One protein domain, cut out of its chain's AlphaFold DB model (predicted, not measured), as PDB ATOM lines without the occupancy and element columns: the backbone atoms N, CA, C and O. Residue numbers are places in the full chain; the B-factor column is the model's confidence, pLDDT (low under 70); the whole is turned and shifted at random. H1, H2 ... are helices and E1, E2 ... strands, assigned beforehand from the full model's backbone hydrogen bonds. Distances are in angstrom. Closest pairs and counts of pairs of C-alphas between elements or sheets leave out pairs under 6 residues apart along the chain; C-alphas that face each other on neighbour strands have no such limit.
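What this domain is: This is residues 311 to 483 of the 485 residues of an uncharacterized protein of Estrella lausannensis (UniProt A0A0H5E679). A twisted wall of seven strands has three helices, H1, H2 and H3, in a row over one face, and a small sheet, E3, E4 and E7, stands near the middle of the whole beside that wall. H4 packs on E3 from the side of the small sheet away from H1 and H2, and the short hairpin E8 and E9 reaches out between E7 and E10. The printed part has 173 residues with four named helices and twelve named strands, in the order H1, H2, E1 to E12, H3, H4. The large sheet's order is E1, E2, E5, E6, E10, E11, E12, and it is antiparallel; the class is mixed, helices and strands. The whole is compact, with a radius of gyration of the C-alphas of 15.6 A and spans of 45 by 33 by 30 A.

How they stand to each other: Begin with the large sheet, at its edge strand E1, residues 347 to 352. It forms a hairpin with E2, residues 357 to 362, where N 348 and O 361 are 2.8 A apart. Next come E5, residues 390 to 396, with N 358 and O 393 at 2.8 A, and E6, residues 399 to 404, with N 394 and O 401 at 2.8 A. E10, residues 421 to 429, is the antiparallel neighbour of E6, with N 400 and O 425 at 2.9 A. E10, E11, residues 432 to 439, and E12, residues 442 to 448, form a meander, each strand the antiparallel neighbour of the one before; look for N 426 and O 434 at 2.8 A, and N 435 and O 446 at 2.9 A. H1, residues 311 to 326, H2, residues 329 to 339, and H3, residues 450 to 459, are on one face of this sheet, in two layers, helices over strands. H1 has a height of 8.5 A over the sheet and runs along the strands, at 22 degrees to E1 on the local plane. H3 lies over E11 and stands up from the sheet. H1 and H2, a helical hairpin, touch at Ile 319 and Ser 332, their closest C-alphas, 4.9 A apart, at a steep tilt of 40 degrees, opposite ways. H2 touches H3 at a shallow tilt of 27 degrees, the same way, with the C-alphas of Leu 338 and Trp 457 closest at 5.2 A; H1 and H3 are apart. Now find the second sheet: E3, residues 366 to 370, E4, residues 379 to 383, and E7, residues 406 to 408, with N 368 and O 381 at 2.8 A, and N 382 and O 407 at 2.9 A. H4, residues 471 to 481, lies over E3 and runs along it, at 3 degrees on the local plane. E7 runs on into E8, residues 410 to 413, at 57 degrees; in its hairpin with E9, residues 416 to 419, N 413 and O 416 are 3.0 A apart. Every O i to N i+4 pair is within hydrogen-bond range in H1, H3 and H4; in H2 6 of 7 are.

Where its parts are: Find C-alpha 311 at (-41.567, 23.656, 3.195); from there H1 runs 22.3 A to C-alpha 326. E10 runs 23.5 A from C-alpha 421 at (-41.172, 48.030, 15.811), and E11 runs 21.6 A. H4 runs 15.7 A to C-alpha 481 at (-31.117, 57.475, -5.875).

The domain as a whole: The C-alphas of Asp 354 and Asn 482, the two farthest apart, are 48.1 A apart. The printed part has no cut, and the one long link, of 11 residues, joins H3 to H4. The mean pLDDT of the printed part is 76.9; 54 residues are under 70, among them residues 371 to 380, 408 to 420 and 476 to 483.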
ATOM      1  N   TYR A 311     -41.123  22.264   3.208       80.50
ATOM      2  CA  TYR A 311     -41.567  23.656   3.195       80.50
ATOM      3  C   TYR A 311     -43.095  23.803   3.115       80.50
ATOM      4  O   TYR A 311     -43.675  24.607   3.842       80.50
ATOM      5  N   GLN A 312     -43.773  23.017   2.273       82.31
ATOM      6  CA  GLN A 312     -45.239  23.034   2.197       82.31
ATOM      7  C   GLN A 312     -45.875  22.561   3.508       82.31
ATOM      8  O   GLN A 312     -46.852  23.160   3.954       82.31
ATOM      9  N   SER A 313     -45.292  21.543   4.148       85.31
ATOM     10  CA  SER A 313     -45.722  21.074   5.471       85.31
ATOM     11  C   SER A 313     -45.558  22.168   6.535       85.31
ATOM     12  O   SER A 313     -46.503  22.491   7.255       85.31
ATOM     13  N   LEU A 314     -44.403  22.840   6.561       88.44
ATOM     14  CA  LEU A 314     -44.145  23.972   7.455       88.44
ATOM     15  C   LEU A 314     -45.162  25.108   7.266       88.44
ATOM     16  O   LEU A 314     -45.722  25.612   8.241       88.44
ATOM     17  N   MET A 315     -45.434  25.502   6.020       90.19
ATOM     18  CA  MET A 315     -46.399  26.562   5.722       90.19
ATOM     19  C   MET A 315     -47.828  26.166   6.102       90.19
ATOM     20  O   MET A 315     -48.561  27.007   6.625       90.19
ATOM     21  N   GLN A 316     -48.224  24.903   5.907       89.81
ATOM     22  CA  GLN A 316     -49.515  24.417   6.398       89.81
ATOM     23  C   GLN A 316     -49.604  24.475   7.922       89.81
ATOM     24  O   GLN A 316     -50.612  24.952   8.437       89.81
ATOM     25  N   ASN A 317     -48.547  24.097   8.644       91.25
ATOM     26  CA  ASN A 317     -48.524  24.192  10.105       91.25
ATOM     27  C   ASN A 317     -48.717  25.640  10.583       91.25
ATOM     28  O   ASN A 317     -49.482  25.885  11.513       91.25
ATOM     29  N   ILE A 318     -48.091  26.612   9.910       92.50
ATOM     30  CA  ILE A 318     -48.280  28.042  10.199       92.50
ATOM     31  C   ILE A 318     -49.730  28.473   9.923       92.50
ATOM     32  O   ILE A 318     -50.343  29.139  10.759       92.50
ATOM     33  N   ILE A 319     -50.299  28.092   8.773       92.38
ATOM     34  CA  ILE A 319     -51.687  28.420   8.399       92.38
ATOM     35  C   ILE A 319     -52.670  27.873   9.442       92.38
ATOM     36  O   ILE A 319     -53.544  28.610   9.910       92.38
ATOM     37  N   THR A 320     -52.517  26.603   9.816       91.44
ATOM     38  CA  THR A 320     -53.363  25.922  10.800       91.44
ATOM     39  C   THR A 320     -53.250  26.589  12.166       91.44
ATOM     40  O   THR A 320     -54.269  26.995  12.723       91.44
ATOM     41  N   ALA A 321     -52.029  26.839  12.648       91.75
ATOM     42  CA  ALA A 321     -51.793  27.506  13.926       91.75
ATOM     43  C   ALA A 321     -52.441  28.898  13.993       91.75
ATOM     44  O   ALA A 321     -53.106  29.229  14.975       91.75
ATOM     45  N   ILE A 322     -52.309  29.711  12.937       92.19
ATOM     46  CA  ILE A 322     -52.954  31.031  12.889       92.19
ATOM     47  C   ILE A 322     -54.469  30.872  12.934       92.19
ATOM     48  O   ILE A 322     -55.131  31.571  13.701       92.19
ATOM     49  N   ARG A 323     -55.038  29.974  12.125       89.88
ATOM     50  CA  ARG A 323     -56.491  29.782  12.056       89.88
ATOM     51  C   ARG A 323     -57.059  29.376  13.412       89.88
ATOM     52  O   ARG A 323     -58.026  29.988  13.856       89.88
ATOM     53  N   GLU A 324     -56.442  28.397  14.061       91.44
ATOM     54  CA  GLU A 324     -56.892  27.860  15.345       91.44
ATOM     55  C   GLU A 324     -56.728  28.874  16.479       91.44
ATOM     56  O   GLU A 324     -57.671  29.112  17.230       91.44
ATOM     57  N   LYS A 325     -55.563  29.524  16.586       92.44
ATOM     58  CA  LYS A 325     -55.264  30.430  17.707       92.44
ATOM     59  C   LYS A 325     -55.875  31.826  17.551       92.44
ATOM     60  O   LYS A 325     -56.120  32.499  18.551       92.44
ATOM     61  N   THR A 326     -56.140  32.286  16.325       89.56
ATOM     62  CA  THR A 326     -56.778  33.599  16.084       89.56
ATOM     63  C   THR A 326     -58.276  33.521  15.804       89.56
ATOM     64  O   THR A 326     -58.935  34.561  15.832       89.56
ATOM     65  N   ASN A 327     -58.827  32.337  15.513       87.75
ATOM     66  CA  ASN A 327     -60.203  32.165  15.033       87.75
ATOM     67  C   ASN A 327     -60.535  33.072  13.822       87.75
ATOM     68  O   ASN A 327     -61.618  33.650  13.717       87.75
ATOM     69  N   CYS A 328     -59.563  33.271  12.924       84.31
ATOM     70  CA  CYS A 328     -59.690  34.153  11.767       84.31
ATOM     71  C   CYS A 328     -59.034  33.540  10.523       84.31
ATOM     72  O   CYS A 328     -57.807  33.458  10.407       84.31
ATOM     73  N   GLN A 329     -59.862  33.139   9.553       83.81
ATOM     74  CA  GLN A 329     -59.387  32.567   8.294       83.81
ATOM     75  C   GLN A 329     -58.572  33.586   7.487       83.81
ATOM     76  O   GLN A 329     -57.551  33.229   6.901       83.81
ATOM     77  N   GLU A 330     -58.965  34.857   7.482       87.19
ATOM     78  CA  GLU A 330     -58.263  35.908   6.750       87.19
ATOM     79  C   GLU A 330     -56.820  36.087   7.236       87.19
ATOM     80  O   GLU A 330     -55.909  36.160   6.413       87.19
ATOM     81  N   LEU A 331     -56.564  36.071   8.546       87.12
ATOM     82  CA  LEU A 331     -55.191  36.139   9.061       87.12
ATOM     83  C   LEU A 331     -54.350  34.925   8.643       87.12
ATOM     84  O   LEU A 331     -53.173  35.098   8.315       87.12
ATOM     85  N   SER A 332     -54.964  33.736   8.557       88.69
ATOM     86  CA  SER A 332     -54.310  32.510   8.063       88.69
ATOM     87  C   SER A 332     -53.982  32.545   6.565       88.69
ATOM     88  O   SER A 332     -53.243  31.701   6.077       88.69
ATOM     89  N   ILE A 333     -54.504  33.527   5.828       86.44
ATOM     90  CA  ILE A 333     -54.150  33.784   4.426       86.44
ATOM     91  C   ILE A 333     -53.131  34.923   4.351       86.44
ATOM     92  O   ILE A 333     -52.147  34.840   3.621       86.44
ATOM     93  N   LEU A 334     -53.355  35.993   5.117       85.88
ATOM     94  CA  LEU A 334     -52.606  37.236   4.997       85.88
ATOM     95  C   LEU A 334     -51.142  37.085   5.412       85.88
ATOM     96  O   LEU A 334     -50.251  37.437   4.646       85.88
ATOM     97  N   TYR A 335     -50.878  36.581   6.618       89.31
ATOM     98  CA  TYR A 335     -49.507  36.492   7.120       89.31
ATOM     99  C   TYR A 335     -48.674  35.444   6.357       89.31
ATOM    100  O   TYR A 335     -47.557  35.768   5.949       89.31
ATOM    101  N   PRO A 336     -49.219  34.259   6.012       90.50
ATOM    102  CA  PRO A 336     -48.535  33.314   5.127       90.50
ATOM    103  C   PRO A 336     -48.241  33.863   3.728       90.50
ATOM    104  O   PRO A 336     -47.187  33.559   3.178       90.50
ATOM    105  N   ALA A 337     -49.102  34.721   3.165       87.25
ATOM    106  CA  ALA A 337     -48.820  35.377   1.886       87.25
ATOM    107  C   ALA A 337     -47.553  36.249   1.931       87.25
ATOM    108  O   ALA A 337     -46.835  36.331   0.938       87.25
ATOM    109  N   LEU A 338     -47.254  36.867   3.079       86.94
ATOM    110  CA  LEU A 338     -46.003  37.598   3.283       86.94
ATOM    111  C   LEU A 338     -44.810  36.652   3.465       86.94
ATOM    112  O   LEU A 338     -43.762  36.884   2.873       86.94
ATOM    113  N   LEU A 339     -44.960  35.582   4.250       88.56
ATOM    114  CA  LEU A 339     -43.883  34.608   4.482       88.56
ATOM    115  C   LEU A 339     -43.480  33.856   3.204       88.56
ATOM    116  O   LEU A 339     -42.297  33.607   2.997       88.56
ATOM    117  N   ASN A 340     -44.430  33.584   2.307       87.56
ATOM    118  CA  ASN A 340     -44.176  32.984   0.990       87.56
ATOM    119  C   ASN A 340     -43.335  33.873   0.052       87.56
ATOM    120  O   ASN A 340     -42.944  33.428  -1.024       87.56
ATOM    121  N   ARG A 341     -43.063  35.133   0.423       82.88
ATOM    122  CA  ARG A 341     -42.132  36.013  -0.307       82.88
ATOM    123  C   ARG A 341     -40.672  35.756   0.046       82.88
ATOM    124  O   ARG A 341     -39.784  36.251  -0.651       82.88
ATOM    125  N   LEU A 342     -40.419  35.032   1.133       80.75
ATOM    126  CA  LEU A 342     -39.075  34.643   1.522       80.75
ATOM    127  C   LEU A 342     -38.552  33.531   0.600       80.75
ATOM    128  O   LEU A 342     -39.338  32.684   0.166       80.75
ATOM    129  N   PRO A 343     -37.239  33.498   0.315       80.19
ATOM    130  CA  PRO A 343     -36.620  32.377  -0.377       80.19
ATOM    131  C   PRO A 343     -36.953  31.035   0.292       80.19
ATOM    132  O   PRO A 343     -37.090  30.932   1.517       80.19
ATOM    133  N   GLN A 344     -37.071  29.974  -0.511       80.50
ATOM    134  CA  GLN A 344     -37.263  28.631   0.036       80.50
ATOM    135  C   GLN A 344     -36.082  28.266   0.946       80.50
ATOM    136  O   GLN A 344     -34.922  28.460   0.590       80.50
ATOM    137  N   GLY A 345     -36.388  27.765   2.145       79.31
ATOM    138  CA  GLY A 345     -35.383  27.458   3.169       79.31
ATOM    139  C   GLY A 345     -34.960  28.645   4.046       79.31
ATOM    140  O   GLY A 345     -34.091  28.477   4.895       79.31
ATOM    141  N   SER A 346     -35.566  29.832   3.898       84.50
ATOM    142  CA  SER A 346     -35.307  30.951   4.820       84.50
ATOM    143  C   SER A 346     -35.886  30.736   6.217       84.50
ATOM    144  O   SER A 346     -35.340  31.284   7.169       84.50
ATOM    145  N   ILE A 347     -36.976  29.971   6.345       88.81
ATOM    146  CA  ILE A 347     -37.567  29.603   7.635       88.81
ATOM    147  C   ILE A 347     -36.975  28.257   8.056       88.81
ATOM    148  O   ILE A 347     -37.215  27.249   7.394       88.81
ATOM    149  N   GLU A 348     -36.207  28.252   9.143       88.88
ATOM    150  CA  GLU A 348     -35.605  27.038   9.707       88.88
ATOM    151  C   GLU A 348     -36.596  26.287  10.590       88.88
ATOM    152  O   GLU A 348     -36.649  25.060  10.579       88.88
ATOM    153  N   GLU A 349     -37.371  27.031  11.378       89.75
ATOM    154  CA  GLU A 349     -38.205  26.450  12.418       89.75
ATOM    155  C   GLU A 349     -39.429  27.320  12.710       89.75
ATOM    156  O   GLU A 349     -39.366  28.551  12.692       89.75
ATOM    157  N   PHE A 350     -40.545  26.663  13.024       94.19
ATOM    158  CA  PHE A 350     -41.754  27.287  13.543       94.19
ATOM    159  C   PHE A 350     -42.221  26.533  14.787       94.19
ATOM    160  O   PHE A 350     -42.366  25.311  14.757       94.19
ATOM    161  N   ARG A 351     -42.475  27.265  15.871       93.50
ATOM    162  CA  ARG A 351     -43.051  26.743  17.114       93.50
ATOM    163  C   ARG A 351     -44.243  27.595  17.521       93.50
ATOM    164  O   ARG A 351     -44.181  28.819  17.411       93.50
ATOM    165  N   VAL A 352     -45.290  26.954  18.029       94.31
ATOM    166  CA  VAL A 352     -46.459  27.616  18.612       94.31
ATOM    167  C   VAL A 352     -46.851  26.905  19.907       94.31
ATOM    168  O   VAL A 352     -46.925  25.679  19.938       94.31
ATOM    169  N   GLY A 353     -47.040  27.671  20.976       89.62
ATOM    170  CA  GLY A 353     -47.519  27.210  22.272       89.62
ATOM    171  C   GLY A 353     -49.044  27.165  22.350       89.62
ATOM    172  O   GLY A 353     -49.766  27.703  21.502       89.62
ATOM    173  N   ASP A 354     -49.557  26.523  23.399       88.44
ATOM    174  CA  ASP A 354     -50.998  26.360  23.595       88.44
ATOM    175  C   ASP A 354     -51.732  27.682  23.840       88.44
ATOM    176  O   ASP A 354     -52.867  27.855  23.388       88.44
ATOM    177  N   ASP A 355     -51.055  28.639  24.462       88.12
ATOM    178  CA  ASP A 355     -51.510  30.007  24.718       88.12
ATOM    179  C   ASP A 355     -51.430  30.934  23.488       88.12
ATOM    180  O   ASP A 355     -51.797  32.111  23.560       88.12
ATOM    181  N   GLY A 356     -50.971  30.399  22.352       89.19
ATOM    182  CA  GLY A 356     -50.815  31.118  21.095       89.19
ATOM    183  C   GLY A 356     -49.485  31.853  20.954       89.19
ATOM    184  O   GLY A 356     -49.304  32.531  19.939       89.19
ATOM    185  N   GLU A 357     -48.555  31.752  21.910       95.88
ATOM    186  CA  GLU A 357     -47.191  32.265  21.730       95.88
ATOM    187  C   GLU A 357     -46.506  31.546  20.569       95.88
ATOM    188  O   GLU A 357     -46.563  30.325  20.467       95.88
ATOM    189  N   PHE A 358     -45.866  32.284  19.667       95.44
ATOM    190  CA  PHE A 358     -45.198  31.700  18.512       95.44
ATOM    191  C   PHE A 358     -43.776  32.218  18.347       95.44
ATOM    192  O   PHE A 358     -43.442  33.351  18.703       95.44
ATOM    193  N   THR A 359     -42.934  31.374  17.757       95.12
ATOM    194  CA  THR A 359     -41.588  31.723  17.311       95.12
ATOM    195  C   THR A 359     -41.373  31.195  15.897       95.12
ATOM    196  O   THR A 359     -41.595  30.015  15.632       95.12
ATOM    197  N   ILE A 360     -40.936  32.068  14.990       94.12
ATOM    198  CA  ILE A 360     -40.448  31.707  13.654       94.12
ATOM    199  C   ILE A 360     -38.955  32.009  13.637       94.12
ATOM    200  O   ILE A 360     -38.559  33.167  13.779       94.12
ATOM    201  N   LYS A 361     -38.127  30.985  13.459       92.56
ATOM    202  CA  LYS A 361     -36.683  31.143  13.324       92.56
ATOM    203  C   LYS A 361     -36.322  31.228  11.848       92.56
ATOM    204  O   LYS A 361     -36.589  30.298  11.084       92.56
ATOM    205  N   LEU A 362     -35.724  32.343  11.452       89.50
ATOM    206  CA  LEU A 362     -35.172  32.523  10.118       89.50
ATOM    207  C   LEU A 362     -33.675  32.231  10.135       89.50
ATOM    208  O   LEU A 362     -32.993  32.521  11.116       89.50
ATOM    209  N   ARG A 363     -33.146  31.749   9.008       85.56
ATOM    210  CA  ARG A 363     -31.699  31.548   8.816       85.56
ATOM    211  C   ARG A 363     -30.898  32.830   9.063       85.56
ATOM    212  O   ARG A 363     -29.760  32.791   9.518       85.56
ATOM    213  N   LYS A 364     -31.497  33.972   8.718       80.44
ATOM    214  CA  LYS A 364     -31.024  35.330   9.001       80.44
ATOM    215  C   LYS A 364     -32.161  36.327   8.813       80.44
ATOM    216  O   LYS A 364     -33.204  35.977   8.262       80.44
ATOM    217  N   GLN A 365     -31.935  37.567   9.232       82.44
ATOM    218  CA  GLN A 365     -32.846  38.675   8.973       82.44
ATOM    219  C   GLN A 365     -33.059  38.874   7.463       82.44
ATOM    220  O   GLN A 365     -32.102  38.902   6.689       82.44
ATOM    221  N   GLN A 366     -34.316  39.016   7.051       82.94
ATOM    222  CA  GLN A 366     -34.729  39.160   5.655       82.94
ATOM    223  C   GLN A 366     -35.425  40.507   5.450       82.94
ATOM    224  O   GLN A 366     -36.297  40.897   6.228       82.94
ATOM    225  N   GLY A 367     -35.038  41.223   4.395       76.81
ATOM    226  CA  GLY A 367     -35.614  42.515   4.027       76.81
ATOM    227  C   GLY A 367     -36.495  42.409   2.788       76.81
ATOM    228  O   GLY A 367     -36.107  41.809   1.786       76.81
ATOM    229  N   PHE A 368     -37.665  43.035   2.830       77.69
ATOM    230  CA  PHE A 368     -38.613  43.084   1.722       77.69
ATOM    231  C   PHE A 368     -39.010  44.526   1.413       77.69
ATOM    232  O   PHE A 368     -39.692  45.184   2.205       77.69
ATOM    233  N   TRP A 369     -38.587  45.030   0.254       74.00
ATOM    234  CA  TRP A 369     -38.866  46.394  -0.188       74.00
ATOM    235  C   TRP A 369     -40.133  46.459  -1.029       74.00
ATOM    236  O   TRP A 369     -40.255  45.769  -2.034       74.00
ATOM    237  N   GLN A 370     -41.061  47.340  -0.659       73.31
ATOM    238  CA  GLN A 370     -42.284  47.612  -1.406       73.31
ATOM    239  C   GLN A 370     -42.253  49.025  -2.005       73.31
ATOM    240  O   GLN A 370     -42.240  50.011  -1.256       73.31
ATOM    241  N   PRO A 371     -42.322  49.161  -3.343       63.34
ATOM    242  CA  PRO A 371     -42.382  50.465  -3.986       63.34
ATOM    243  C   PRO A 371     -43.670  51.200  -3.610       63.34
ATOM    244  O   PRO A 371     -44.758  50.617  -3.568       63.34
ATOM    245  N   SER A 372     -43.561  52.511  -3.399       63.25
ATOM    246  CA  SER A 372     -44.711  53.404  -3.258       63.25
ATOM    247  C   SER A 372     -44.717  54.476  -4.350       63.25
ATOM    248  O   SER A 372     -43.792  54.570  -5.154       63.25
ATOM    249  N   LYS A 373     -45.802  55.257  -4.413       53.28
ATOM    250  CA  LYS A 373     -45.966  56.340  -5.392       53.28
ATOM    251  C   LYS A 373     -45.075  57.562  -5.112       53.28
ATOM    252  O   LYS A 373     -44.994  58.418  -5.984       53.28
ATOM    253  N   SER A 374     -44.440  57.679  -3.940       42.00
ATOM    254  CA  SER A 374     -43.529  58.793  -3.635       42.00
ATOM    255  C   SER A 374     -42.062  58.369  -3.731       42.00
ATOM    256  O   SER A 374     -41.682  57.296  -3.265       42.00
ATOM    257  N   ILE A 375     -41.238  59.253  -4.304       36.38
ATOM    258  CA  ILE A 375     -39.807  59.050  -4.612       36.38
ATOM    259  C   ILE A 375     -38.986  58.713  -3.347       36.38
ATOM    260  O   ILE A 375     -38.039  57.942  -3.405       36.38
ATOM    261  N   THR A 376     -39.415  59.194  -2.175       43.41
ATOM    262  CA  THR A 376     -38.761  58.987  -0.867       43.41
ATOM    263  C   THR A 376     -39.451  57.957   0.044       43.41
ATOM    264  O   THR A 376     -39.057  57.808   1.199       43.41
ATOM    265  N   GLY A 377     -40.516  57.276  -0.404       46.81
ATOM    266  CA  GLY A 377     -41.476  56.640   0.515       46.81
ATOM    267  C   GLY A 377     -41.837  55.182   0.259       46.81
ATOM    268  O   GLY A 377     -42.994  54.825   0.493       46.81
ATOM    269  N   GLY A 378     -40.922  54.337  -0.225       55.84
ATOM    270  CA  GLY A 378     -41.147  52.885  -0.212       55.84
ATOM    271  C   GLY A 378     -41.432  52.378   1.211       55.84
ATOM    272  O   GLY A 378     -40.914  52.921   2.185       55.84
ATOM    273  N   ALA A 379     -42.281  51.361   1.356       63.66
ATOM    274  CA  ALA A 379     -42.431  50.670   2.636       63.66
ATOM    275  C   ALA A 379     -41.445  49.506   2.654       63.66
ATOM    276  O   ALA A 379     -41.364  48.773   1.676       63.66
ATOM    277  N   VAL A 380     -40.711  49.322   3.746       68.50
ATOM    278  CA  VAL A 380     -39.838  48.155   3.885       68.50
ATOM    279  C   VAL A 380     -40.303  47.323   5.056       68.50
ATOM    280  O   VAL A 380     -40.692  47.871   6.090       68.50
ATOM    281  N   ILE A 381     -40.333  46.016   4.845       77.25
ATOM    282  CA  ILE A 381     -40.690  45.024   5.843       77.25
ATOM    283  C   ILE A 381     -39.418  44.256   6.161       77.25
ATOM    284  O   ILE A 381     -38.839  43.644   5.269       77.25
ATOM    285  N   VAL A 382     -38.977  44.303   7.412       77.88
ATOM    286  CA  VAL A 382     -37.845  43.503   7.882       77.88
ATOM    287  C   VAL A 382     -38.370  42.410   8.801       77.88
ATOM    288  O   VAL A 382     -39.124  42.691   9.738       77.88
ATOM    289  N   LEU A 383     -37.994  41.175   8.482       85.50
ATOM    290  CA  LEU A 383     -38.405  39.940   9.136       85.50
ATOM    291  C   LEU A 383     -37.195  39.309   9.830       85.50
ATOM    292  O   LEU A 383     -36.150  39.129   9.208       85.50
ATOM    293  N   GLY A 384     -37.351  38.952  11.099       84.94
ATOM    294  CA  GLY A 384     -36.290  38.448  11.968       84.94
ATOM    295  C   GLY A 384     -35.564  39.567  12.710       84.94
ATOM    296  O   GLY A 384     -35.318  40.652  12.171       84.94
ATOM    297  N   ASP A 385     -35.230  39.322  13.975       80.44
ATOM    298  CA  ASP A 385     -34.326  40.196  14.716       80.44
ATOM    299  C   ASP A 385     -32.901  40.160  14.122       80.44
ATOM    300  O   ASP A 385     -32.496  39.213  13.447       80.44
ATOM    301  N   ALA A 386     -32.128  41.228  14.341       69.38
ATOM    302  CA  ALA A 386     -30.803  41.367  13.729       69.38
ATOM    303  C   ALA A 386     -29.759  40.378  14.288       69.38
ATOM    304  O   ALA A 386     -28.718  40.177  13.671       69.38
ATOM    305  N   VAL A 387     -30.016  39.785  15.462       70.38
ATOM    306  CA  VAL A 387     -29.040  38.966  16.201       70.38
ATOM    307  C   VAL A 387     -29.299  37.467  16.039       70.38
ATOM    308  O   VAL A 387     -28.349  36.701  15.918       70.38
ATOM    309  N   LYS A 388     -30.562  37.034  16.051       75.94
ATOM    310  CA  LYS A 388     -30.972  35.620  16.050       75.94
ATOM    311  C   LYS A 388     -31.786  35.229  14.815       75.94
ATOM    312  O   LYS A 388     -32.029  34.042  14.621       75.94
ATOM    313  N   GLY A 389     -32.214  36.188  13.991       81.94
ATOM    314  CA  GLY A 389     -33.137  35.944  12.885       81.94
ATOM    315  C   GLY A 389     -34.530  35.518  13.357       81.94
ATOM    316  O   GLY A 389     -35.279  34.926  12.588       81.94
ATOM    317  N   GLU A 390     -34.901  35.778  14.611       90.38
ATOM    318  CA  GLU A 390     -36.146  35.262  15.190       90.38
ATOM    319  C   GLU A 390     -37.289  36.280  15.109       90.38
ATOM    320  O   GLU A 390     -37.096  37.472  15.359       90.38
ATOM    321  N   ILE A 391     -38.496  35.799  14.804       92.69
ATOM    322  CA  ILE A 391     -39.761  36.526  14.963       92.69
ATOM    323  C   ILE A 391     -40.509  35.899  16.133       92.69
ATOM    324  O   ILE A 391     -40.790  34.701  16.102       92.69
ATOM    325  N   ARG A 392     -40.861  36.703  17.138       93.62
ATOM    326  CA  ARG A 392     -41.625  36.252  18.309       93.62
ATOM    327  C   ARG A 392     -42.898  37.056  18.461       93.62
ATOM    328  O   ARG A 392     -42.925  38.255  18.165       93.62
ATOM    329  N   GLY A 393     -43.949  36.408  18.933       95.12
ATOM    330  CA  GLY A 393     -45.235  37.054  19.099       95.12
ATOM    331  C   GLY A 393     -46.293  36.144  19.692       95.12
ATOM    332  O   GLY A 393     -46.001  35.053  20.173       95.12
ATOM    333  N   ARG A 394     -47.544  36.594  19.617       96.19
ATOM    334  CA  ARG A 394     -48.706  35.848  20.091       96.19
ATOM    335  C   ARG A 394     -49.865  35.950  19.110       96.19
ATOM    336  O   ARG A 394     -50.268  37.046  18.711       96.19
ATOM    337  N   PHE A 395     -50.435  34.808  18.756       95.56
ATOM    338  CA  PHE A 395     -51.736  34.717  18.110       95.56
ATOM    339  C   PHE A 395     -52.827  34.875  19.165       95.56
ATOM    340  O   PHE A 395     -52.851  34.168  20.168       95.56
ATOM    341  N   LYS A 396     -53.728  35.829  18.951       93.00
ATOM    342  CA  LYS A 396     -54.872  36.101  19.826       93.00
ATOM    343  C   LYS A 396     -56.094  36.331  18.948       93.00
ATOM    344  O   LYS A 396     -55.937  36.623  17.770       93.00
ATOM    345  N   GLU A 397     -57.300  36.202  19.487       92.19
ATOM    346  CA  GLU A 397     -58.551  36.396  18.742       92.19
ATOM    347  C   GLU A 397     -58.486  37.582  17.760       92.19
ATOM    348  O   GLU A 397     -58.318  38.736  18.163       92.19
ATOM    349  N   LYS A 398     -58.572  37.266  16.461       89.38
ATOM    350  CA  LYS A 398     -58.467  38.180  15.314       89.38
ATOM    351  C   LYS A 398     -57.199  39.050  15.267       89.38
ATOM    352  O   LYS A 398     -57.186  40.074  14.586       89.38
ATOM    353  N   LYS A 399     -56.117  38.670  15.948       95.19
ATOM    354  CA  LYS A 399     -54.874  39.447  16.045       95.19
ATOM    355  C   LYS A 399     -53.619  38.582  15.942       95.19
ATOM    356  O   LYS A 399     -53.537  37.491  16.495       95.19
ATOM    357  N   ILE A 400     -52.596  39.134  15.301       94.12
ATOM    358  CA  ILE A 400     -51.212  38.656  15.387       94.12
ATOM    359  C   ILE A 400     -50.423  39.758  16.077       94.12
ATOM    360  O   ILE A 400     -50.268  40.835  15.509       94.12
ATOM    361  N   LEU A 401     -49.971  39.527  17.301       94.38
ATOM    362  CA  LEU A 401     -49.170  40.484  18.060       94.38
ATOM    363  C   LEU A 401     -47.698  40.108  17.933       94.38
ATOM    364  O   LEU A 401     -47.368  38.929  18.033       94.38
ATOM    365  N   PHE A 402     -46.824  41.087  17.714       92.06
ATOM    366  CA  PHE A 402     -45.388  40.869  17.561       92.06
ATOM    367  C   PHE A 402     -44.627  41.453  18.749       92.06
ATOM    368  O   PHE A 402     -44.733  42.636  19.074       92.06
ATOM    369  N   GLU A 403     -43.816  40.615  19.380       89.19
ATOM    370  CA  GLU A 403     -42.930  40.997  20.475       89.19
ATOM    371  C   GLU A 403     -41.542  41.376  19.960       89.19
ATOM    372  O   GLU A 403     -40.937  42.322  20.472       89.19
ATOM    373  N   SER A 404     -41.048  40.694  18.923       87.81
ATOM    374  CA  SER A 404     -39.770  40.991  18.268       87.81
ATOM    375  C   SER A 404     -39.723  40.476  16.826       87.81
ATOM    376  O   SER A 404     -40.525  39.636  16.417       87.81
ATOM    377  N   GLY A 405     -38.767  40.991  16.045       83.44
ATOM    378  CA  GLY A 405     -38.440  40.471  14.713       83.44
ATOM    379  C   GLY A 405     -39.384  40.880  13.584       83.44
ATOM    380  O   GLY A 405     -39.326  40.296  12.509       83.44
ATOM    381  N   MET A 406     -40.248  41.875  13.798       84.69
ATOM    382  CA  MET A 406     -41.141  42.397  12.762       84.69
ATOM    383  C   MET A 406     -41.053  43.920  12.695       84.69
ATOM    384  O   MET A 406     -41.424  44.615  13.646       84.69
ATOM    385  N   HIS A 407     -40.640  44.463  11.551       76.44
ATOM    386  CA  HIS A 407     -40.507  45.907  11.353       76.44
ATOM    387  C   HIS A 407     -41.163  46.351  10.046       76.44
ATOM    388  O   HIS A 407     -40.643  46.086   8.967       76.44
ATOM    389  N   PHE A 408     -42.301  47.044  10.132       67.62
ATOM    390  CA  PHE A 408     -42.882  47.776   9.009       67.62
ATOM    391  C   PHE A 408     -42.365  49.202   9.050       67.62
ATOM    392  O   PHE A 408     -42.581  49.856  10.059       67.62
ATOM    393  N   PHE A 409     -41.822  49.692   7.938       60.62
ATOM    394  CA  PHE A 409     -41.335  51.051   7.681       60.62
ATOM    395  C   PHE A 409     -39.869  51.311   8.041       60.62
ATOM    396  O   PHE A 409     -39.416  51.141   9.166       60.62
ATOM    397  N   VAL A 410     -39.155  51.825   7.039       50.06
ATOM    398  CA  VAL A 410     -37.883  52.513   7.206       50.06
ATOM    399  C   VAL A 410     -38.074  53.901   6.608       50.06
ATOM    400  O   VAL A 410     -38.243  54.038   5.398       50.06
ATOM    401  N   LYS A 411     -38.111  54.935   7.451       48.41
ATOM    402  CA  LYS A 411     -38.106  56.328   6.985       48.41
ATOM    403  C   LYS A 411     -36.658  56.801   6.945       48.41
ATOM    404  O   LYS A 411     -35.954  56.664   7.944       48.41
ATOM    405  N   GLN A 412     -36.228  57.374   5.823       45.06
ATOM    406  CA  GLN A 412     -34.991  58.147   5.787       45.06
ATOM    407  C   GLN A 412     -35.231  59.416   6.612       45.06
ATOM    408  O   GLN A 412     -35.979  60.309   6.211       45.06
ATOM    409  N   SER A 413     -34.690  59.445   7.825       42.41
ATOM    410  CA  SER A 413     -34.606  60.667   8.621       42.41
ATOM    411  C   SER A 413     -33.286  61.377   8.314       42.41
ATOM    412  O   SER A 413     -32.368  60.767   7.767       42.41
ATOM    413  N   LEU A 414     -33.155  62.642   8.721       39.88
ATOM    414  CA  LEU A 414     -31.861  63.344   8.717       39.88
ATOM    415  C   LEU A 414     -30.785  62.608   9.547       39.88
ATOM    416  O   LEU A 414     -29.603  62.875   9.380       39.88
ATOM    417  N   LEU A 415     -31.194  61.672  10.412       37.81
ATOM    418  CA  LEU A 415     -30.345  60.850  11.278       37.81
ATOM    419  C   LEU A 415     -30.104  59.430  10.726       37.81
ATOM    420  O   LEU A 415     -29.546  58.593  11.427       37.81
ATOM    421  N   GLY A 416     -30.538  59.131   9.497       46.47
ATOM    422  CA  GLY A 416     -30.431  57.799   8.890       46.47
ATOM    423  C   GLY A 416     -31.733  56.990   8.925       46.47
ATOM    424  O   GLY A 416     -32.828  57.532   9.134       46.47
ATOM    425  N   TYR A 417     -31.615  55.691   8.648       54.31
ATOM    426  CA  TYR A 417     -32.721  54.735   8.572       54.31
ATOM    427  C   TYR A 417     -33.174  54.300   9.972       54.31
ATOM    428  O   TYR A 417     -32.393  53.750  10.740       54.31
ATOM    429  N   ILE A 418     -34.450  54.515  10.305       56.25
ATOM    430  CA  ILE A 418     -35.022  54.084  11.593       56.25
ATOM    431  C   ILE A 418     -35.928  52.874  11.365       56.25
ATOM    432  O   ILE A 418     -36.890  52.969  10.599       56.25
ATOM    433  N   LEU A 419     -35.644  51.766  12.056       60.97
ATOM    434  CA  LEU A 419     -36.502  50.581  12.105       60.97
ATOM    435  C   LEU A 419     -37.623  50.787  13.129       60.97
ATOM    436  O   LEU A 419     -37.380  50.846  14.334       60.97
ATOM    437  N   THR A 420     -38.865  50.870  12.668       66.06
ATOM    438  CA  THR A 420     -40.041  50.884  13.547       66.06
ATOM    439  C   THR A 420     -40.401  49.484  13.999       66.06
ATOM    440  O   THR A 420     -40.450  48.557  13.192       66.06
ATOM    441  N   LYS A 421     -40.672  49.305  15.293       74.31
ATOM    442  CA  LYS A 421     -41.172  48.030  15.811       74.31
ATOM    443  C   LYS A 421     -42.634  47.874  15.415       74.31
ATOM    444  O   LYS A 421     -43.437  48.773  15.654       74.31
ATOM    445  N   THR A 422     -42.985  46.739  14.829       82.44
ATOM    446  CA  THR A 422     -44.387  46.374  14.601       82.44
ATOM    447  C   THR A 422     -44.951  45.789  15.880       82.44
ATOM    448  O   THR A 422     -44.341  44.896  16.456       82.44
ATOM    449  N   GLU A 423     -46.111  46.270  16.310       85.75
ATOM    450  CA  GLU A 423     -46.808  45.750  17.489       85.75
ATOM    451  C   GLU A 423     -47.796  44.643  17.127       85.75
ATOM    452  O   GLU A 423     -47.988  43.704  17.896       85.75
ATOM    453  N   GLY A 424     -48.424  44.719  15.952       90.19
ATOM    454  CA  GLY A 424     -49.335  43.669  15.519       90.19
ATOM    455  C   GLY A 424     -50.157  43.976  14.275       90.19
ATOM    456  O   GLY A 424     -50.114  45.069  13.707       90.19
ATOM    457  N   ILE A 425     -50.929  42.973  13.875       91.38
ATOM    458  CA  ILE A 425     -51.963  43.008  12.846       91.38
ATOM    459  C   ILE A 425     -53.280  42.675  13.540       91.38
ATOM    460  O   ILE A 425     -53.398  41.628  14.169       91.38
ATOM    461  N   ASP A 426     -54.264  43.554  13.418       92.94
ATOM    462  CA  ASP A 426     -55.586  43.423  14.022       92.94
ATOM    463  C   ASP A 426     -56.648  43.377  12.919       92.94
ATOM    464  O   ASP A 426     -56.858  44.348  12.184       92.94
ATOM    465  N   PHE A 427     -57.278  42.215  12.764       87.88
ATOM    466  CA  PHE A 427     -58.329  41.978  11.788       87.88
ATOM    467  C   PHE A 427     -59.688  42.353  12.383       87.88
ATOM    468  O   PHE A 427     -60.278  41.615  13.166       87.88
ATOM    469  N   GLN A 428     -60.228  43.495  11.966       83.44
ATOM    470  CA  GLN A 428     -61.578  43.901  12.356       83.44
ATOM    471  C   GLN A 428     -62.595  43.345  11.358       83.44
ATOM    472  O   GLN A 428     -63.602  42.743  11.733       83.44
ATOM    473  N   SER A 429     -62.306  43.509  10.066       71.56
ATOM    474  CA  SER A 429     -63.106  42.990   8.958       71.56
ATOM    475  C   SER A 429     -62.299  42.987   7.654       71.56
ATOM    476  O   SER A 429     -61.194  43.522   7.575       71.56
ATOM    477  N   ARG A 430     -62.867  42.454   6.564       66.31
ATOM    478  CA  ARG A 430     -62.217  42.498   5.239       66.31
ATOM    479  C   ARG A 430     -61.949  43.925   4.736       66.31
ATOM    480  O   ARG A 430     -61.003  44.134   3.973       66.31
ATOM    481  N   ILE A 431     -62.745  44.899   5.175       62.56
ATOM    482  CA  ILE A 431     -62.574  46.318   4.830       62.56
ATOM    483  C   ILE A 431     -61.602  47.041   5.771       62.56
ATOM    484  O   ILE A 431     -61.060  48.079   5.398       62.56
ATOM    485  N   GLU A 432     -61.310  46.473   6.945       77.62
ATOM    486  CA  GLU A 432     -60.444  47.093   7.942       77.62
ATOM    487  C   GLU A 432     -59.540  46.068   8.644       77.62
ATOM    488  O   GLU A 432     -59.950  45.312   9.525       77.62
ATOM    489  N   VAL A 433     -58.266  46.104   8.270       76.25
ATOM    490  CA  VAL A 433     -57.153  45.442   8.946       76.25
ATOM    491  C   VAL A 433     -56.216  46.535   9.443       76.25
ATOM    492  O   VAL A 433     -55.689  47.322   8.648       76.25
ATOM    493  N   LYS A 434     -56.017  46.621  10.754       87.00
ATOM    494  CA  LYS A 434     -55.134  47.615  11.365       87.00
ATOM    495  C   LYS A 434     -53.747  47.014  11.543       87.00
ATOM    496  O   LYS A 434     -53.609  45.935  12.104       87.00
ATOM    497  N   ILE A 435     -52.720  47.719  11.085       83.75
ATOM    498  CA  ILE A 435     -51.320  47.372  11.355       83.75
ATOM    499  C   ILE A 435     -50.760  48.418  12.311       83.75
ATOM    500  O   ILE A 435     -50.774  49.614  11.996       83.75
ATOM    501  N   GLY A 436     -50.324  47.959  13.479       79.88
ATOM    502  CA  GLY A 436     -49.787  48.772  14.561       79.88
ATOM    503  C   GLY A 436     -48.270  48.753  14.586       79.88
ATOM    504  O   GLY A 436     -47.657  47.701  14.394       79.88
ATOM    505  N   GLY A 437     -47.657  49.899  14.855       76.25
ATOM    506  CA  GLY A 437     -46.227  49.980  15.122       76.25
ATOM    507  C   GLY A 437     -45.864  51.169  15.998       76.25
ATOM    508  O   GLY A 437     -46.542  52.199  15.979       76.25
ATOM    509  N   THR A 438     -44.779  51.019  16.750       68.06
ATOM    510  CA  THR A 438     -44.200  52.069  17.585       68.06
ATOM    511  C   THR A 438     -43.081  52.777  16.823       68.06
ATOM    512  O   THR A 438     -42.126  52.146  16.356       68.06
ATOM    513  N   TYR A 439     -43.167  54.102  16.728       61.19
ATOM    514  CA  TYR A 439     -42.119  54.975  16.201       61.19
ATOM    515  C   TYR A 439     -41.787  56.051  17.226       61.19
ATOM    516  O   TYR A 439     -42.675  56.797  17.626       61.19
ATOM    517  N   MET A 440     -40.517  56.155  17.637       61.34
ATOM    518  CA  MET A 440     -40.054  57.201  18.565       61.34
ATOM    519  C   MET A 440     -40.925  57.311  19.838       61.34
ATOM    520  O   MET A 440     -41.265  58.403  20.281       61.34
ATOM    521  N   GLY A 441     -41.343  56.167  20.394       57.84
ATOM    522  CA  GLY A 441     -42.209  56.099  21.579       57.84
ATOM    523  C   GLY A 441     -43.706  56.332  21.324       57.84
ATOM    524  O   GLY A 441     -44.490  56.234  22.263       57.84
ATOM    525  N   GLN A 442     -44.128  56.598  20.084       56.69
ATOM    526  CA  GLN A 442     -45.537  56.756  19.712       56.69
ATOM    527  C   GLN A 442     -46.057  55.535  18.953       56.69
ATOM    528  O   GLN A 442     -45.555  55.187  17.881       56.69
ATOM    529  N   THR A 443     -47.101  54.912  19.489       68.31
ATOM    530  CA  THR A 443     -47.822  53.810  18.851       68.31
ATOM    531  C   THR A 443     -48.871  54.343  17.880       68.31
ATOM    532  O   THR A 443     -49.754  55.108  18.264       68.31
ATOM    533  N   LEU A 444     -48.814  53.907  16.620       72.44
ATOM    534  CA  LEU A 444     -49.795  54.255  15.593       72.44
ATOM    535  C   LEU A 444     -50.354  52.998  14.928       72.44
ATOM    536  O   LEU A 444     -49.606  52.156  14.437       72.44
ATOM    537  N   TRP A 445     -51.682  52.928  14.839       78.50
ATOM    538  CA  TRP A 445     -52.406  51.876  14.126       78.50
ATOM    539  C   TRP A 445     -52.987  52.435  12.831       78.50
ATOM    540  O   TRP A 445     -53.828  53.332  12.853       78.50
ATOM    541  N   LYS A 446     -52.538  51.913  11.686       76.12
ATOM    542  CA  LYS A 446     -53.022  52.335  10.363       76.12
ATOM    543  C   LYS A 446     -53.944  51.278   9.767       76.12
ATOM    544  O   LYS A 446     -53.551  50.121   9.639       76.12
ATOM    545  N   GLY A 447     -55.143  51.693   9.366       75.38
ATOM    546  CA  GLY A 447     -56.110  50.836   8.682       75.38
ATOM    547  C   GLY A 447     -55.781  50.648   7.199       75.38
ATOM    548  O   GLY A 447     -55.475  51.608   6.486       75.38
ATOM    549  N   LYS A 448     -55.863  49.407   6.721       72.38
ATOM    550  CA  LYS A 448     -55.866  49.037   5.301       72.38
ATOM    551  C   LYS A 448     -56.901  47.935   5.072       72.38
ATOM    552  O   LYS A 448     -57.157  47.128   5.950       72.38
ATOM    553  N   THR A 449     -57.464  47.853   3.873       67.88
ATOM    554  CA  THR A 449     -58.345  46.730   3.505       67.88
ATOM    555  C   THR A 449     -57.533  45.437   3.375       67.88
ATOM    556  O   THR A 449     -56.409  45.486   2.854       67.88
ATOM    557  N   PHE A 450     -58.126  44.289   3.702       66.88
ATOM    558  CA  PHE A 450     -57.517  42.965   3.531       66.88
ATOM    559  C   PHE A 450     -56.982  42.751   2.107       66.88
ATOM    560  O   PHE A 450     -55.825  42.375   1.934       66.88
ATOM    561  N   LYS A 451     -57.778  43.083   1.080       66.31
ATOM    562  CA  LYS A 451     -57.388  42.907  -0.328       66.31
ATOM    563  C   LYS A 451     -56.158  43.731  -0.707       66.31
ATOM    564  O   LYS A 451     -55.224  43.189  -1.287       66.31
ATOM    565  N   LYS A 452     -56.114  45.022  -0.348       73.25
ATOM    566  CA  LYS A 452     -54.932  45.868  -0.607       73.25
ATOM    567  C   LYS A 452     -53.677  45.325   0.072       73.25
ATOM    568  O   LYS A 452     -52.612  45.383  -0.534       73.25
ATOM    569  N   LEU A 453     -53.786  44.823   1.305       73.31
ATOM    570  CA  LEU A 453     -52.646  44.224   2.003       73.31
ATOM    571  C   LEU A 453     -52.201  42.928   1.338       73.31
ATOM    572  O   LEU A 453     -51.034  42.823   0.975       73.31
ATOM    573  N   ARG A 454     -53.134  42.007   1.095       80.19
ATOM    574  CA  ARG A 454     -52.877  40.733   0.423       80.19
ATOM    575  C   ARG A 454     -52.232  40.946  -0.944       80.19
ATOM    576  O   ARG A 454     -51.141  40.449  -1.176       80.19
ATOM    577  N   PHE A 455     -52.831  41.775  -1.798       74.81
ATOM    578  CA  PHE A 455     -52.274  42.090  -3.114       74.81
ATOM    579  C   PHE A 455     -50.877  42.709  -3.013       74.81
ATOM    580  O   PHE A 455     -50.002  42.389  -3.813       74.81
ATOM    581  N   SER A 456     -50.656  43.599  -2.041       74.06
ATOM    582  CA  SER A 456     -49.343  44.204  -1.832       74.06
ATOM    583  C   SER A 456     -48.305  43.175  -1.395       74.06
ATOM    584  O   SER A 456     -47.171  43.263  -1.843       74.06
ATOM    585  N   TRP A 457     -48.658  42.237  -0.518       78.25
ATOM    586  CA  TRP A 457     -47.732  41.216  -0.026       78.25
ATOM    587  C   TRP A 457     -47.496  40.105  -1.046       78.25
ATOM    588  O   TRP A 457     -46.366  39.662  -1.165       78.25
ATOM    589  N   GLU A 458     -48.493  39.731  -1.848       78.19
ATOM    590  CA  GLU A 458     -48.349  38.709  -2.894       78.19
ATOM    591  C   GLU A 458     -47.619  39.236  -4.139       78.19
ATOM    592  O   GLU A 458     -46.764  38.541  -4.683       78.19
ATOM    593  N   ASN A 459     -47.928  40.463  -4.584       69.88
ATOM    594  CA  ASN A 459     -47.613  40.909  -5.951       69.88
ATOM    595  C   ASN A 459     -46.713  42.147  -6.045       69.88
ATOM    596  O   ASN A 459     -46.306  42.511  -7.147       69.88
ATOM    597  N   LYS A 460     -46.417  42.845  -4.939       69.44
ATOM    598  CA  LYS A 460     -45.612  44.078  -4.974       69.44
ATOM    599  C   LYS A 460     -44.361  43.971  -4.126       69.44
ATOM    600  O   LYS A 460     -44.446  43.666  -2.943       69.44
ATOM    601  N   GLY A 461     -43.245  44.405  -4.697       71.25
ATOM    602  CA  GLY A 461     -41.981  44.529  -3.989       71.25
ATOM    603  C   GLY A 461     -40.954  43.488  -4.394       71.25
ATOM    604  O   GLY A 461     -41.245  42.563  -5.149       71.25
ATOM    605  N   GLU A 462     -39.751  43.665  -3.877       74.31
ATOM    606  CA  GLU A 462     -38.581  42.841  -4.152       74.31
ATOM    607  C   GLU A 462     -37.947  42.433  -2.821       74.31
ATOM    608  O   GLU A 462     -37.803  43.251  -1.905       74.31
ATOM    609  N   THR A 463     -37.590  41.156  -2.711       76.25
ATOM    610  CA  THR A 463     -36.766  40.660  -1.608       76.25
ATOM    611  C   THR A 463     -35.343  41.158  -1.822       76.25
ATOM    612  O   THR A 463     -34.841  41.131  -2.945       76.25
ATOM    613  N   VAL A 464     -34.703  41.647  -0.763       71.25
ATOM    614  CA  VAL A 464     -33.320  42.125  -0.844       71.25
ATOM    615  C   VAL A 464     -32.392  40.914  -0.971       71.25
ATOM    616  O   VAL A 464     -32.430  40.063  -0.080       71.25
ATOM    617  N   PRO A 465     -31.583  40.808  -2.046       70.31
ATOM    618  CA  PRO A 465     -30.659  39.697  -2.211       70.31
ATOM    619  C   PRO A 465     -29.688  39.602  -1.043       70.31
ATOM    620  O   PRO A 465     -29.203  40.603  -0.512       70.31
ATOM    621  N   GLU A 466     -29.404  38.368  -0.659       66.25
ATOM    622  CA  GLU A 466     -28.557  38.043   0.480       66.25
ATOM    623  C   GLU A 466     -27.109  38.527   0.331       66.25
ATOM    624  O   GLU A 466     -26.437  38.781   1.328       66.25
ATOM    625  N   ASP A 467     -26.652  38.625  -0.909       68.81
ATOM    626  CA  ASP A 467     -25.312  38.962  -1.374       68.81
ATOM    627  C   ASP A 467     -25.229  40.388  -1.944       68.81
ATOM    628  O   ASP A 467     -24.236  40.752  -2.577       68.81
ATOM    629  N   TYR A 468     -26.252  41.220  -1.714       69.44
ATOM    630  CA  TYR A 468     -26.246  42.586  -2.220       69.44
ATOM    631  C   TYR A 468     -25.065  43.380  -1.648       69.44
ATOM    632  O   TYR A 468     -24.895  43.503  -0.431       69.44
ATOM    633  N   LEU A 469     -24.244  43.941  -2.536       64.06
ATOM    634  CA  LEU A 469     -22.998  44.610  -2.173       64.06
ATOM    635  C   LEU A 469     -23.288  45.860  -1.323       64.06
ATOM    636  O   LEU A 469     -24.048  46.741  -1.723       64.06
ATOM    637  N   GLY A 470     -22.714  45.915  -0.115       59.62
ATOM    638  CA  GLY A 470     -23.020  46.953   0.879       59.62
ATOM    639  C   GLY A 470     -24.322  46.727   1.666       59.62
ATOM    640  O   GLY A 470     -24.772  47.620   2.388       59.62
ATOM    641  N   GLY A 471     -24.927  45.543   1.536       65.81
ATOM    642  CA  GLY A 471     -26.060  45.083   2.328       65.81
ATOM    643  C   GLY A 471     -27.363  45.843   2.082       65.81
ATOM    644  O   GLY A 471     -27.545  46.570   1.102       65.81
ATOM    645  N   TYR A 472     -28.292  45.666   3.017       65.19
ATOM    646  CA  TYR A 472     -29.643  46.217   2.949       65.19
ATOM    647  C   TYR A 472     -29.681  47.755   2.860       65.19
ATOM    648  O   TYR A 472     -30.481  48.306   2.105       65.19
ATOM    649  N   GLU A 473     -28.793  48.462   3.565       64.75
ATOM    650  CA  GLU A 473     -28.727  49.931   3.508       64.75
ATOM    651  C   GLU A 473     -28.325  50.442   2.121       64.75
ATOM    652  O   GLU A 473     -28.910  51.405   1.619       64.75
ATOM    653  N   SER A 474     -27.371  49.769   1.472       69.00
ATOM    654  CA  SER A 474     -26.932  50.123   0.120       69.00
ATOM    655  C   SER A 474     -27.997  49.788  -0.924       69.00
ATOM    656  O   SER A 474     -28.208  50.576  -1.846       69.00
ATOM    657  N   PHE A 475     -28.731  48.681  -0.746       71.06
ATOM    658  CA  PHE A 475     -29.882  48.335  -1.589       71.06
ATOM    659  C   PHE A 475     -30.954  49.429  -1.554       71.06
ATOM    660  O   PHE A 475     -31.421  49.883  -2.602       71.06
ATOM    661  N   LEU A 476     -31.327  49.890  -0.355       66.38
ATOM    662  CA  LEU A 476     -32.324  50.949  -0.206       66.38
ATOM    663  C   LEU A 476     -31.843  52.278  -0.788       66.38
ATOM    664  O   LEU A 476     -32.621  52.939  -1.475       66.38
ATOM    665  N   ARG A 477     -30.581  52.654  -0.553       67.00
ATOM    666  CA  ARG A 477     -29.999  53.890  -1.089       67.00
ATOM    667  C   ARG A 477     -30.019  53.893  -2.620       67.00
ATOM    668  O   ARG A 477     -30.538  54.827  -3.216       67.00
ATOM    669  N   ASN A 478     -29.599  52.795  -3.247       69.69
ATOM    670  CA  ASN A 478     -29.648  52.630  -4.701       69.69
ATOM    671  C   ASN A 478     -31.085  52.772  -5.251       69.69
ATOM    672  O   ASN A 478     -31.315  53.509  -6.207       69.69
ATOM    673  N   LYS A 479     -32.084  52.142  -4.614       69.62
ATOM    674  CA  LYS A 479     -33.493  52.257  -5.043       69.62
ATOM    675  C   LYS A 479     -34.062  53.677  -4.917       69.62
ATOM    676  O   LYS A 479     -34.989  54.001  -5.661       69.62
ATOM    677  N   VAL A 480     -33.557  54.485  -3.983       61.53
ATOM    678  CA  VAL A 480     -33.945  55.896  -3.811       61.53
ATOM    679  C   VAL A 480     -33.242  56.777  -4.846       61.53
ATOM    680  O   VAL A 480     -33.908  57.562  -5.515       61.53
ATOM    681  N   ASP A 481     -31.936  56.594  -5.037       60.44
ATOM    682  CA  ASP A 481     -31.117  57.475  -5.875       60.44
ATOM    683  C   ASP A 481     -31.362  57.259  -7.384       60.44
ATOM    684  O   ASP A 481     -31.482  58.231  -8.131       60.44
ATOM    685  N   ASN A 482     -31.550  56.012  -7.843       52.97
ATOM    686  CA  ASN A 482     -31.705  55.667  -9.270       52.97
ATOM    687  C   ASN A 482     -33.090  55.963  -9.889       52.97
ATOM    688  O   ASN A 482     -33.342  55.585 -11.030       52.97
ATOM    689  N   LYS A 483     -34.008  56.625  -9.171       47.94
ATOM    690  CA  LYS A 483     -35.260  57.179  -9.739       47.94
ATOM    691  C   LYS A 483     -35.305  58.713  -9.744       47.94
ATOM    692  O   LYS A 483     -36.340  59.288 -10.076       47.94
TER     693      LYS A 483